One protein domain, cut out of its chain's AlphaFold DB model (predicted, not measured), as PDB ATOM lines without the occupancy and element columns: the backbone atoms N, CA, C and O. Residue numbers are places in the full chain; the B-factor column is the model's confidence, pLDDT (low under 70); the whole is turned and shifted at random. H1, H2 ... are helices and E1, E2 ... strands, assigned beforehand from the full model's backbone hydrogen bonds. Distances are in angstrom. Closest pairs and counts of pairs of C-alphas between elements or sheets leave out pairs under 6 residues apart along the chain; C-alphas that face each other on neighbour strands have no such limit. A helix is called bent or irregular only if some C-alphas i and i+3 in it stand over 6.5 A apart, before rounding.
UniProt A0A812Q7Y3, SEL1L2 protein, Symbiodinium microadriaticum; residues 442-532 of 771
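What this domain is: This is residues 442 to 532 of the 771 residues of the protein "SEL1L2 protein" of Symbiodinium microadriaticum (UniProt A0A812Q7Y3). A small, strongly twisted sheet of four strands makes one end of the domain, and three crossed helices, H2, H3 and H4, make the other. H2 runs on from the end of E4 away from the sheet, H3 meets H2 with its first residues, 493 to 496, and runs off from it clear of the sheet, and H4 covers E3 at the sheet's edge, with little H1 at the far end of the sheet. The printed part has 91 residues with four named helices and four named strands, in the order E1 E2 H1 E3 E4 H2 H3 H4. The sheet's order is E2 E1 E4 E3, mixed, and the class is mixed, helices and strands. The whole is compact, with a radius of gyration of the C-alphas of 12.4 A and spans of 37 by 30 by 21 A.

Where its parts are: E1, residues 444 to 448, begins at C-alpha 444 (5.013, -30.318, 27.850) and is 13.2 A long. E2 is residues 454 to 457, H1 458 to 461, E3 466 to 469 and E4 472 to 475. H2, residues 476 to 488, is 18.7 A long and begins at C-alpha 476 (20.634, -19.566, 23.099). H3, residues 493 to 506, is 20.0 A long. H4, residues 519 to 530, is 15.8 A long, ends at C-alpha 530 (28.194, -25.665, 14.784) and is only just irregular, with C-alphas 521 and 524 6.52 A apart.

How they stand to each other: E1 and E2 form an antiparallel hairpin, with N 445 and O 456 2.8 A apart, within hydrogen-bond range. E1 and E4 are parallel at 54 degrees, with N 448 and O 473 at 2.8 A. E3 and E4 form an antiparallel hairpin, with N 467 and O 474 at 2.9 A. E2, H1 and E3 make a split strand-helix-strand unit, two strands of one sheet with a helix between them along the chain and with E1 and E4 between them in the sheet; its crossover is right-handed. H1 is on the sheet at a height of 6.9 A, over none of the strands, on the opposite face from H4. H4 is over E3, slantwise at 50 degrees on the local plane; the closest C-alphas, of Val 469 and Ile 525, are 6.1 A apart. H2 only grazes the sheet, with residues 476 to 481. Its residues 479 to 483 alone touch H4, about perpendicular at 74 degrees; the closest C-alphas, of Ala 479 and Val 529, are 6.2 A apart. Its residues 482 to 486 alone touch H3, at a steep tilt of 55 degrees, opposite ways; the closest C-alphas, of Glu 485 and Val 496, are 5.8 A apart. H3, not on the sheet, touches H4 with residues 493 to 497 alone, about perpendicular at 86 degrees; the closest C-alphas, of Asn 494 and Ser 519, are 6.1 A apart. Every O i to N i+4 pair is within hydrogen-bond range in H2 and H3, and 6 of 8 are in H4; H1 is too short for such a pair.

The domain as a whole: The two C-alphas farthest apart, of Asp 459 and Ser 490, are 37.2 A from each other. The printed part has no cut. The link from H3 to H4, residues 507 to 518, is long; the others are tight. The mean pLDDT of the printed part is 83.2, and residues 442 to 443 are under 70.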
ATOM      1  N   LYS A 442       2.322 -34.667  25.728       65.06
ATOM      2  CA  LYS A 442       2.108 -33.983  24.437       65.06
ATOM      3  C   LYS A 442       2.026 -32.463  24.582       65.06
ATOM      4  O   LYS A 442       2.198 -31.755  23.584       65.06
ATOM      5  N   HIS A 443       1.747 -31.989  25.795       66.56
ATOM      6  CA  HIS A 443       1.560 -30.585  26.147       66.56
ATOM      7  C   HIS A 443       2.761 -29.981  26.879       66.56
ATOM      8  O   HIS A 443       2.772 -28.769  27.087       66.56
ATOM      9  N   LEU A 444       3.771 -30.778  27.233       73.25
ATOM     10  CA  LEU A 444       5.013 -30.318  27.850       73.25
ATOM     11  C   LEU A 444       6.200 -30.536  26.908       73.25
ATOM     12  O   LEU A 444       6.190 -31.392  26.028       73.25
ATOM     13  N   SER A 445       7.238 -29.726  27.056       76.62
ATOM     14  CA  SER A 445       8.490 -29.868  26.317       76.62
ATOM     15  C   SER A 445       9.661 -29.611  27.249       76.62
ATOM     16  O   SER A 445       9.650 -28.649  28.017       76.62
ATOM     17  N   LEU A 446      10.655 -30.494  27.186       81.31
ATOM     18  CA  LEU A 446      11.903 -30.352  27.921       81.31
ATOM     19  C   LEU A 446      12.794 -29.339  27.194       81.31
ATOM     20  O   LEU A 446      13.090 -29.508  26.008       81.31
ATOM     21  N   ILE A 447      13.204 -28.296  27.911       85.06
ATOM     22  CA  ILE A 447      14.074 -27.233  27.410       85.06
ATOM     23  C   ILE A 447      15.413 -27.300  28.135       85.06
ATOM     24  O   ILE A 447      15.466 -27.276  29.365       85.06
ATOM     25  N   PHE A 448      16.506 -27.333  27.377       88.44
ATOM     26  CA  PHE A 448      17.858 -27.213  27.910       88.44
ATOM     27  C   PHE A 448      18.243 -25.736  28.033       88.44
ATOM     28  O   PHE A 448      18.252 -24.979  27.055       88.44
ATOM     29  N   ALA A 449      18.564 -25.318  29.255       84.56
ATOM     30  CA  ALA A 449      19.036 -23.975  29.567       84.56
ATOM     31  C   ALA A 449      20.434 -24.003  30.194       84.56
ATOM     32  O   ALA A 449      20.937 -25.062  30.559       84.56
ATOM     33  N   ALA A 450      21.076 -22.835  30.285       78.75
ATOM     34  CA  ALA A 450      22.475 -22.724  30.705       78.75
ATOM     35  C   ALA A 450      22.750 -23.280  32.115       78.75
ATOM     36  O   ALA A 450      23.782 -23.919  32.331       78.75
ATOM     37  N   SER A 451      21.832 -23.050  33.060       75.19
ATOM     38  CA  SER A 451      21.956 -23.507  34.449       75.19
ATOM     39  C   SER A 451      21.368 -24.900  34.654       75.19
ATOM     40  O   SER A 451      22.054 -25.797  35.133       75.19
ATOM     41  N   ARG A 452      20.103 -25.098  34.271       80.31
ATOM     42  CA  ARG A 452      19.388 -26.365  34.442       80.31
ATOM     43  C   ARG A 452      18.339 -26.587  33.354       80.31
ATOM     44  O   ARG A 452      17.753 -25.613  32.878       80.31
ATOM     45  N   PRO A 453      18.056 -27.842  32.974       85.44
ATOM     46  CA  PRO A 453      16.891 -28.142  32.153       85.44
ATOM     47  C   PRO A 453      15.590 -27.837  32.913       85.44
ATOM     48  O   PRO A 453      15.550 -27.898  34.141       85.44
ATOM     49  N   PHE A 454      14.519 -27.513  32.187       81.19
ATOM     50  CA  PHE A 454      13.182 -27.318  32.757       81.19
ATOM     51  C   PHE A 454      12.081 -27.698  31.760       81.19
ATOM     52  O   PHE A 454      12.311 -27.740  30.551       81.19
ATOM     53  N   TYR A 455      10.875 -27.968  32.263       81.94
ATOM     54  CA  TYR A 455       9.699 -28.192  31.425       81.94
ATOM     55  C   TYR A 455       8.946 -26.888  31.179       81.94
ATOM     56  O   TYR A 455       8.652 -26.145  32.113       81.94
ATOM     57  N   ALA A 456       8.576 -26.646  29.926       76.62
ATOM     58  CA  ALA A 456       7.632 -25.601  29.553       76.62
ATOM     59  C   ALA A 456       6.410 -26.214  28.871       76.62
ATOM     60  O   ALA A 456       6.498 -27.277  28.252       76.62
ATOM     61  N   ARG A 457       5.266 -25.526  28.947       72.81
ATOM     62  CA  ARG A 457       4.109 -25.907  28.135       72.81
ATOM     63  C   ARG A 457       4.403 -25.656  26.662       72.81
ATOM     64  O   ARG A 457       5.018 -24.655  26.312       72.81
ATOM     65  N   ARG A 458       3.945 -26.558  25.801       73.06
ATOM     66  CA  ARG A 458       4.251 -26.559  24.365       73.06
ATOM     67  C   ARG A 458       3.749 -25.313  23.628       73.06
ATOM     68  O   ARG A 458       4.382 -24.887  22.672       73.06
ATOM     69  N   ASP A 459       2.644 -24.729  24.073       74.94
ATOM     70  CA  ASP A 459       2.135 -23.435  23.600       74.94
ATOM     71  C   ASP A 459       3.055 -22.275  24.017       74.94
ATOM     72  O   ASP A 459       3.373 -21.408  23.207       74.94
ATOM     73  N   ALA A 460       3.564 -22.306  25.249       73.19
ATOM     74  CA  ALA A 460       4.515 -21.325  25.763       73.19
ATOM     75  C   ALA A 460       5.918 -21.460  25.140       73.19
ATOM     76  O   ALA A 460       6.643 -20.470  25.071       73.19
ATOM     77  N   VAL A 461       6.302 -22.636  24.629       76.00
ATOM     78  CA  VAL A 461       7.581 -22.833  23.916       76.00
ATOM     79  C   VAL A 461       7.718 -21.870  22.738       76.00
ATOM     80  O   VAL A 461       8.806 -21.360  22.523       76.00
ATOM     81  N   ALA A 462       6.633 -21.556  22.019       70.06
ATOM     82  CA  ALA A 462       6.679 -20.603  20.904       70.06
ATOM     83  C   ALA A 462       7.067 -19.178  21.343       70.06
ATOM     84  O   ALA A 462       7.581 -18.402  20.543       70.06
ATOM     85  N   THR A 463       6.827 -18.839  22.613       75.25
ATOM     86  CA  THR A 463       7.166 -17.532  23.199       75.25
ATOM     87  C   THR A 463       8.547 -17.506  23.853       75.25
ATOM     88  O   THR A 463       9.111 -16.438  24.070       75.25
ATOM     89  N   LEU A 464       9.109 -18.676  24.157       71.31
ATOM     90  CA  LEU A 464      10.461 -18.820  24.674       71.31
ATOM     91  C   LEU A 464      11.384 -18.893  23.458       71.31
ATOM     92  O   LEU A 464      11.235 -19.796  22.648       71.31
ATOM     93  N   ALA A 465      12.311 -17.953  23.287       81.88
ATOM     94  CA  ALA A 465      13.242 -17.929  22.154       81.88
ATOM     95  C   ALA A 465      14.201 -19.146  22.175       81.88
ATOM     96  O   ALA A 465      15.362 -19.050  22.579       81.88
ATOM     97  N   VAL A 466      13.696 -20.317  21.782       86.06
ATOM     98  CA  VAL A 466      14.377 -21.612  21.842       86.06
ATOM     99  C   VAL A 466      14.453 -22.248  20.464       86.06
ATOM    100  O   VAL A 466      13.555 -22.114  19.633       86.06
ATOM    101  N   ARG A 467      15.542 -22.973  20.224       87.88
ATOM    102  CA  ARG A 467      15.717 -23.811  19.039       87.88
ATOM    103  C   ARG A 467      15.269 -25.233  19.330       87.88
ATOM    104  O   ARG A 467      15.305 -25.675  20.477       87.88
ATOM    105  N   ARG A 468      14.854 -25.949  18.285       88.44
ATOM    106  CA  ARG A 468      14.409 -27.344  18.363       88.44
ATOM    107  C   ARG A 468      15.264 -28.220  17.458       88.44
ATOM    108  O   ARG A 468      15.377 -27.940  16.270       88.44
ATOM    109  N   VAL A 469      15.763 -29.321  18.011       85.00
ATOM    110  CA  VAL A 469      16.456 -30.382  17.276       85.00
ATOM    111  C   VAL A 469      15.844 -31.723  17.668       85.00
ATOM    112  O   VAL A 469      15.922 -32.146  18.820       85.00
ATOM    113  N   GLY A 470      15.193 -32.390  16.712       82.25
ATOM    114  CA  GLY A 470      14.379 -33.569  17.012       82.25
ATOM    115  C   GLY A 470      13.284 -33.218  18.021       82.25
ATOM    116  O   GLY A 470      12.472 -32.332  17.765       82.25
ATOM    117  N   ASP A 471      13.284 -33.867  19.182       76.56
ATOM    118  CA  ASP A 471      12.328 -33.595  20.266       76.56
ATOM    119  C   ASP A 471      12.913 -32.753  21.411       76.56
ATOM    120  O   ASP A 471      12.216 -32.442  22.376       76.56
ATOM    121  N   VAL A 472      14.174 -32.330  21.291       82.38
ATOM    122  CA  VAL A 472      14.859 -31.511  22.296       82.38
ATOM    123  C   VAL A 472      14.752 -30.039  21.925       82.38
ATOM    124  O   VAL A 472      15.024 -29.653  20.786       82.38
ATOM    125  N   HIS A 473      14.380 -29.212  22.900       87.88
ATOM    126  CA  HIS A 473      14.429 -27.759  22.778       87.88
ATOM    127  C   HIS A 473      15.587 -27.215  23.605       87.88
ATOM    128  O   HIS A 473      15.897 -27.752  24.666       87.88
ATOM    129  N   TYR A 474      16.223 -26.142  23.151       90.94
ATOM    130  CA  TYR A 474      17.309 -25.520  23.894       90.94
ATOM    131  C   TYR A 474      17.367 -24.004  23.686       90.94
ATOM    132  O   TYR A 474      16.988 -23.472  22.644       90.94
ATOM    133  N   THR A 475      17.836 -23.300  24.711       90.75
ATOM    134  CA  THR A 475      17.993 -21.834  24.712       90.75
ATOM    135  C   THR A 475      19.301 -21.398  24.049       90.75
ATOM    136  O   THR A 475      20.267 -22.159  24.011       90.75
ATOM    137  N   HIS A 476      19.382 -20.140  23.609       88.56
ATOM    138  CA  HIS A 476      20.634 -19.566  23.099       88.56
ATOM    139  C   HIS A 476      21.800 -19.708  24.095       88.56
ATOM    140  O   HIS A 476      22.873 -20.181  23.735       88.56
ATOM    141  N   CYS A 477      21.573 -19.405  25.376       88.44
ATOM    142  CA  CYS A 477      22.609 -19.516  26.405       88.44
ATOM    143  C   CYS A 477      23.105 -20.961  26.590       88.44
ATOM    144  O   CYS A 477      24.272 -21.190  26.904       88.44
ATOM    145  N   PHE A 478      22.234 -21.956  26.385       91.94
ATOM    146  CA  PHE A 478      22.661 -23.353  26.375       91.94
ATOM    147  C   PHE A 478      23.538 -23.675  25.161       91.94
ATOM    148  O   PHE A 478      24.531 -24.377  25.314       91.94
ATOM    149  N   ALA A 479      23.210 -23.148  23.978       91.00
ATOM    150  CA  ALA A 479      24.027 -23.331  22.781       91.00
ATOM    151  C   ALA A 479      25.442 -22.771  22.955       91.00
ATOM    152  O   ALA A 479      26.409 -23.445  22.615       91.00
ATOM    153  N   GLU A 480      25.573 -21.576  23.537       90.25
ATOM    154  CA  GLU A 480      26.879 -20.978  23.837       90.25
ATOM    155  C   GLU A 480      27.684 -21.821  24.826       90.25
ATOM    156  O   GLU A 480      28.876 -22.059  24.620       90.25
ATOM    157  N   LYS A 481      27.029 -22.300  25.889       90.81
ATOM    158  CA  LYS A 481      27.643 -23.208  26.859       90.81
ATOM    159  C   LYS A 481      28.121 -24.489  26.176       90.81
ATOM    160  O   LYS A 481      29.282 -24.857  26.320       90.81
ATOM    161  N   LEU A 482      27.253 -25.134  25.395       91.69
ATOM    162  CA  LEU A 482      27.568 -26.367  24.681       91.69
ATOM    163  C   LEU A 482      28.724 -26.166  23.695       91.69
ATOM    164  O   LEU A 482      29.632 -26.989  23.651       91.69
ATOM    165  N   PHE A 483      28.724 -25.063  22.943       91.19
ATOM    166  CA  PHE A 483      29.811 -24.707  22.034       91.19
ATOM    167  C   PHE A 483      31.156 -24.631  22.768       91.19
ATOM    168  O   PHE A 483      32.116 -25.285  22.363       91.19
ATOM    169  N   ARG A 484      31.216 -23.896  23.887       88.94
ATOM    170  CA  ARG A 484      32.437 -23.765  24.698       88.94
ATOM    171  C   ARG A 484      32.896 -25.108  25.253       88.94
ATOM    172  O   ARG A 484      34.075 -25.434  25.150       88.94
ATOM    173  N   GLU A 485      31.975 -25.903  25.788       88.94
ATOM    174  CA  GLU A 485      32.311 -27.215  26.343       88.94
ATOM    175  C   GLU A 485      32.850 -28.175  25.281       88.94
ATOM    176  O   GLU A 485      33.825 -28.884  25.532       88.94
ATOM    177  N   ILE A 486      32.275 -28.171  24.076       88.88
ATOM    178  CA  ILE A 486      32.762 -28.984  22.954       88.88
ATOM    179  C   ILE A 486      34.190 -28.594  22.568       88.88
ATOM    180  O   ILE A 486      35.007 -29.485  22.328       88.88
ATOM    181  N   LEU A 487      34.514 -27.298  22.555       83.50
ATOM    182  CA  LEU A 487      35.871 -26.826  22.273       83.50
ATOM    183  C   LEU A 487      36.866 -27.216  23.374       83.50
ATOM    184  O   LEU A 487      37.939 -27.728  23.065       83.50
ATOM    185  N   VAL A 488      36.505 -27.030  24.647       86.25
ATOM    186  CA  VAL A 488      37.366 -27.362  25.801       86.25
ATOM    187  C   VAL A 488      37.671 -28.858  25.865       86.25
ATOM    188  O   VAL A 488      38.781 -29.254  26.208       86.25
ATOM    189  N   ASN A 489      36.703 -29.697  25.496       84.25
ATOM    190  CA  ASN A 489      36.841 -31.150  25.530       84.25
ATOM    191  C   ASN A 489      37.305 -31.746  24.190       84.25
ATOM    192  O   ASN A 489      37.124 -32.944  23.958       84.25
ATOM    193  N   SER A 490      37.870 -30.938  23.287       82.94
ATOM    194  CA  SER A 490      38.407 -31.391  21.994       82.94
ATOM    195  C   SER A 490      37.417 -32.239  21.179       82.94
ATOM    196  O   SER A 490      37.787 -33.244  20.571       82.94
ATOM    197  N   GLY A 491      36.127 -31.891  21.211       80.88
ATOM    198  CA  GLY A 491      35.072 -32.621  20.502       80.88
ATOM    199  C   GLY A 491      34.613 -33.931  21.156       80.88
ATOM    200  O   GLY A 491      33.755 -34.621  20.596       80.88
ATOM    201  N   LYS A 492      35.124 -34.301  22.341       86.50
ATOM    202  CA  LYS A 492      34.697 -35.503  23.081       86.50
ATOM    203  C   LYS A 492      33.327 -35.281  23.736       86.50
ATOM    204  O   LYS A 492      33.224 -34.999  24.927       86.50
ATOM    205  N   VAL A 493      32.253 -35.482  22.966       86.31
ATOM    206  CA  VAL A 493      30.853 -35.286  23.407       86.31
ATOM    207  C   VAL A 493      30.520 -36.027  24.709       86.31
ATOM    208  O   VAL A 493      29.774 -35.496  25.526       86.31
ATOM    209  N   ASN A 494      31.106 -37.207  24.949       85.44
ATOM    210  CA  ASN A 494      30.898 -37.946  26.200       85.44
ATOM    211  C   ASN A 494      31.359 -37.197  27.454       85.44
ATOM    212  O   ASN A 494      30.657 -37.212  28.464       85.44
ATOM    213  N   ALA A 495      32.503 -36.516  27.379       86.69
ATOM    214  CA  ALA A 495      32.996 -35.701  28.484       86.69
ATOM    215  C   ALA A 495      32.091 -34.476  28.694       86.69
ATOM    216  O   ALA A 495      31.722 -34.153  29.821       86.69
ATOM    217  N   VAL A 496      31.650 -33.865  27.589       86.50
ATOM    218  CA  VAL A 496      30.800 -32.668  27.598       86.50
ATOM    219  C   VAL A 496      29.464 -32.912  28.281       86.50
ATOM    220  O   VAL A 496      29.113 -32.181  29.205       86.50
ATOM    221  N   TRP A 497      28.704 -33.927  27.862       86.12
ATOM    222  CA  TRP A 497      27.384 -34.131  28.457       86.12
ATOM    223  C   TRP A 497      27.476 -34.574  29.917       86.12
ATOM    224  O   TRP A 497      26.655 -34.139  30.718       86.12
ATOM    225  N   THR A 498      28.497 -35.356  30.290       86.12
ATOM    226  CA  THR A 498      28.728 -35.753  31.690       86.12
ATOM    227  C   THR A 498      28.917 -34.518  32.571       86.12
ATOM    228  O   THR A 498      28.274 -34.394  33.612       86.12
ATOM    229  N   ARG A 499      29.723 -33.553  32.113       84.88
ATOM    230  CA  ARG A 499      29.929 -32.287  32.819       84.88
ATOM    231  C   ARG A 499      28.662 -31.432  32.875       84.88
ATOM    232  O   ARG A 499      28.338 -30.901  33.930       84.88
ATOM    233  N   ILE A 500      27.909 -31.339  31.777       85.56
ATOM    234  CA  ILE A 500      26.638 -30.597  31.751       85.56
ATOM    235  C   ILE A 500      25.624 -31.194  32.742       85.56
ATOM    236  O   ILE A 500      24.935 -30.439  33.427       85.56
ATOM    237  N   ILE A 501      25.541 -32.527  32.841       83.94
ATOM    238  CA  ILE A 501      24.690 -33.213  33.825       83.94
ATOM    239  C   ILE A 501      25.157 -32.897  35.250       83.94
ATOM    240  O   ILE A 501      24.330 -32.537  36.086       83.94
ATOM    241  N   LEU A 502      26.461 -32.983  35.520       83.94
ATOM    242  CA  LEU A 502      27.024 -32.694  36.840       83.94
ATOM    243  C   LEU A 502      26.737 -31.250  37.271       83.94
ATOM    244  O   LEU A 502      26.247 -31.025  38.372       83.94
ATOM    245  N   GLU A 503      26.974 -30.275  36.396       83.06
ATOM    246  CA  GLU A 503      26.711 -28.862  36.686       83.06
ATOM    247  C   GLU A 503      25.227 -28.592  36.939       83.06
ATOM    248  O   GLU A 503      24.881 -27.849  37.856       83.06
ATOM    249  N   ALA A 504      24.335 -29.224  36.170       78.12
ATOM    250  CA  ALA A 504      22.906 -29.138  36.434       78.12
ATOM    251  C   ALA A 504      22.560 -29.756  37.803       78.12
ATOM    252  O   ALA A 504      21.727 -29.205  38.520       78.12
ATOM    253  N   SER A 505      23.217 -30.855  38.188       81.50
ATOM    254  CA  SER A 505      23.036 -31.506  39.491       81.50
ATOM    255  C   SER A 505      23.484 -30.609  40.643       81.50
ATOM    256  O   SER A 505      22.736 -30.431  41.599       81.50
ATOM    257  N   VAL A 506      24.657 -29.980  40.523       81.31
ATOM    258  CA  VAL A 506      25.177 -29.004  41.498       81.31
ATOM    259  C   VAL A 506      24.258 -27.783  41.601       81.31
ATOM    260  O   VAL A 506      24.032 -27.270  42.690       81.31
ATOM    261  N   ALA A 507      23.641 -27.363  40.494       77.25
ATOM    262  CA  ALA A 507      22.628 -26.305  40.484       77.25
ATOM    263  C   ALA A 507      21.260 -26.737  41.069       77.25
ATOM    264  O   ALA A 507      20.268 -26.014  40.921       77.25
ATOM    265  N   GLY A 508      21.170 -27.918  41.691       78.50
ATOM    266  CA  GLY A 508      19.952 -28.444  42.308       78.50
ATOM    267  C   GLY A 508      18.891 -28.892  41.300       78.50
ATOM    268  O   GLY A 508      17.695 -28.903  41.604       78.50
ATOM    269  N   SER A 509      19.282 -29.215  40.064       78.56
ATOM    270  CA  SER A 509      18.348 -29.720  39.059       78.56
ATOM    271  C   SER A 509      17.949 -31.158  39.358       78.56
ATOM    272  O   SER A 509      18.732 -32.086  39.180       78.56
ATOM    273  N   LYS A 510      16.673 -31.356  39.683       79.06
ATOM    274  CA  LYS A 510      16.055 -32.683  39.836       79.06
ATOM    275  C   LYS A 510      15.800 -33.399  38.498       79.06
ATOM    276  O   LYS A 510      15.378 -34.546  38.462       79.06
ATOM    277  N   LEU A 511      16.055 -32.716  37.379       75.44
ATOM    278  CA  LEU A 511      15.804 -33.190  36.013       75.44
ATOM    279  C   LEU A 511      17.052 -33.776  35.328       75.44
ATOM    280  O   LEU A 511      17.018 -34.100  34.143       75.44
ATOM    281  N   THR A 512      18.167 -33.892  36.047       77.69
ATOM    282  CA  THR A 512      19.457 -34.385  35.529       77.69
ATOM    283  C   THR A 512      19.378 -35.813  35.009       77.69
ATOM    284  O   THR A 512      19.916 -36.095  33.942       77.69
ATOM    285  N   ASN A 513      18.620 -36.676  35.689       74.88
ATOM    286  CA  ASN A 513      18.385 -38.067  35.286       74.88
ATOM    287  C   ASN A 513      17.588 -38.205  33.974       74.88
ATOM    288  O   ASN A 513      17.568 -39.279  33.379       74.88
ATOM    289  N   LEU A 514      16.934 -37.130  33.515       72.25
ATOM    290  CA  LEU A 514      16.173 -37.106  32.261       72.25
ATOM    291  C   LEU A 514      16.984 -36.552  31.083       72.25
ATOM    292  O   LEU A 514      16.499 -36.546  29.948       72.25
ATOM    293  N   LEU A 515      18.213 -36.084  31.323       79.50
ATOM    294  CA  LEU A 515      19.108 -35.680  30.248       79.50
ATOM    295  C   LEU A 515      19.591 -36.919  29.472       79.50
ATOM    296  O   LEU A 515      19.843 -37.968  30.067       79.50
ATOM    297  N   PRO A 516      19.743 -36.834  28.137       81.69
ATOM    298  CA  PRO A 516      20.217 -37.961  27.355       81.69
ATOM    299  C   PRO A 516      21.607 -38.407  27.816       81.69
ATOM    300  O   PRO A 516      22.544 -37.618  27.836       81.69
ATOM    301  N   SER A 517      21.771 -39.692  28.112       79.75
ATOM    302  CA  SER A 517      23.054 -40.282  28.528       79.75
ATOM    303  C   SER A 517      23.880 -40.830  27.361       79.75
ATOM    304  O   SER A 517      24.956 -41.394  27.545       79.75
ATOM    305  N   HIS A 518      23.377 -40.708  26.129       80.81
ATOM    306  CA  HIS A 518      24.005 -41.296  24.953       80.81
ATOM    307  C   HIS A 518      24.397 -40.224  23.933       80.81
ATOM    308  O   HIS A 518      23.552 -39.458  23.470       80.81
ATOM    309  N   SER A 519      25.657 -40.247  23.482       83.12
ATOM    310  CA  SER A 519      26.223 -39.311  22.490       83.12
ATOM    311  C   SER A 519      25.342 -39.085  21.251       83.12
ATOM    312  O   SER A 519      25.246 -37.972  20.750       83.12
ATOM    313  N   LYS A 520      24.661 -40.128  20.756       83.25
ATOM    314  CA  LYS A 520      23.736 -40.037  19.601       83.25
ATOM    315  C   LYS A 520      22.639 -38.981  19.750       83.25
ATOM    316  O   LYS A 520      22.208 -38.452  18.737       83.25
ATOM    317  N   SER A 521      22.181 -38.702  20.966       84.62
ATOM    318  CA  SER A 521      21.152 -37.683  21.205       84.62
ATOM    319  C   SER A 521      21.735 -36.270  21.260       84.62
ATOM    320  O   SER A 521      21.013 -35.303  21.046       84.62
ATOM    321  N   TRP A 522      23.039 -36.151  21.525       88.38
ATOM    322  CA  TRP A 522      23.758 -34.882  21.627       88.38
ATOM    323  C   TRP A 522      24.311 -34.409  20.287       88.38
ATOM    324  O   TRP A 522      24.273 -33.213  20.019       88.38
ATOM    325  N   TRP A 523      24.782 -35.328  19.436       90.56
ATOM    326  CA  TRP A 523      25.349 -34.985  18.127       90.56
ATOM    327  C   TRP A 523      24.447 -34.089  17.274       90.56
ATOM    328  O   TRP A 523      24.958 -33.077  16.817       90.56
ATOM    329  N   PRO A 524      23.130 -34.335  17.142       91.81
ATOM    330  CA  PRO A 524      22.259 -33.434  16.389       91.81
ATOM    331  C   PRO A 524      22.232 -32.000  16.938       91.81
ATOM    332  O   PRO A 524      22.118 -31.044  16.180       91.81
ATOM    333  N   ILE A 525      22.322 -31.836  18.265       91.94
ATOM    334  CA  ILE A 525      22.337 -30.516  18.912       91.94
ATOM    335  C   ILE A 525      23.678 -29.832  18.644       91.94
ATOM    336  O   ILE A 525      23.713 -28.658  18.295       91.94
ATOM    337  N   VAL A 526      24.781 -30.577  18.781       93.25
ATOM    338  CA  VAL A 526      26.129 -30.089  18.460       93.25
ATOM    339  C   VAL A 526      26.203 -29.674  16.991       93.25
ATOM    340  O   VAL A 526      26.658 -28.574  16.703       93.25
ATOM    341  N   GLU A 527      25.707 -30.506  16.078       92.94
ATOM    342  CA  GLU A 527      25.618 -30.209  14.648       92.94
ATOM    343  C   GLU A 527      24.847 -28.909  14.419       92.94
ATOM    344  O   GLU A 527      25.411 -27.989  13.845       92.94
ATOM    345  N   ASP A 528      23.633 -28.755  14.960       93.75
ATOM    346  CA  ASP A 528      22.837 -27.531  14.779       93.75
ATOM    347  C   ASP A 528      23.522 -26.259  15.326       93.75
ATOM    348  O   ASP A 528      23.411 -25.182  14.732       93.75
ATOM    349  N   VAL A 529      24.273 -26.366  16.430       92.88
ATOM    350  CA  VAL A 529      25.058 -25.249  16.985       92.88
ATOM    351  C   VAL A 529      26.240 -24.896  16.079       92.88
ATOM    352  O   VAL A 529      26.425 -23.723  15.745       92.88
ATOM    353  N   PHE A 530      27.023 -25.883  15.640       91.69
ATOM    354  CA  PHE A 530      28.194 -25.665  14.784       91.69
ATOM    355  C   PHE A 530      27.816 -25.326  13.331       91.69
ATOM    356  O   PHE A 530      28.565 -24.629  12.647       91.69
ATOM    357  N   ASP A 531      26.621 -25.716  12.880       89.38
ATOM    358  CA  ASP A 531      26.039 -25.321  11.596       89.38
ATOM    359  C   ASP A 531      25.384 -23.936  11.613       89.38
ATOM    360  O   ASP A 531      24.939 -23.444  10.562       89.38
ATOM    361  N   SER A 532      25.337 -23.282  12.777       90.94
ATOM    362  CA  SER A 532      24.811 -21.929  12.905       90.94
ATOM    363  C   SER A 532      25.585 -20.934  12.034       90.94
ATOM    364  O   SER A 532      26.786 -21.058  11.776       90.94
TER     365      SER A 532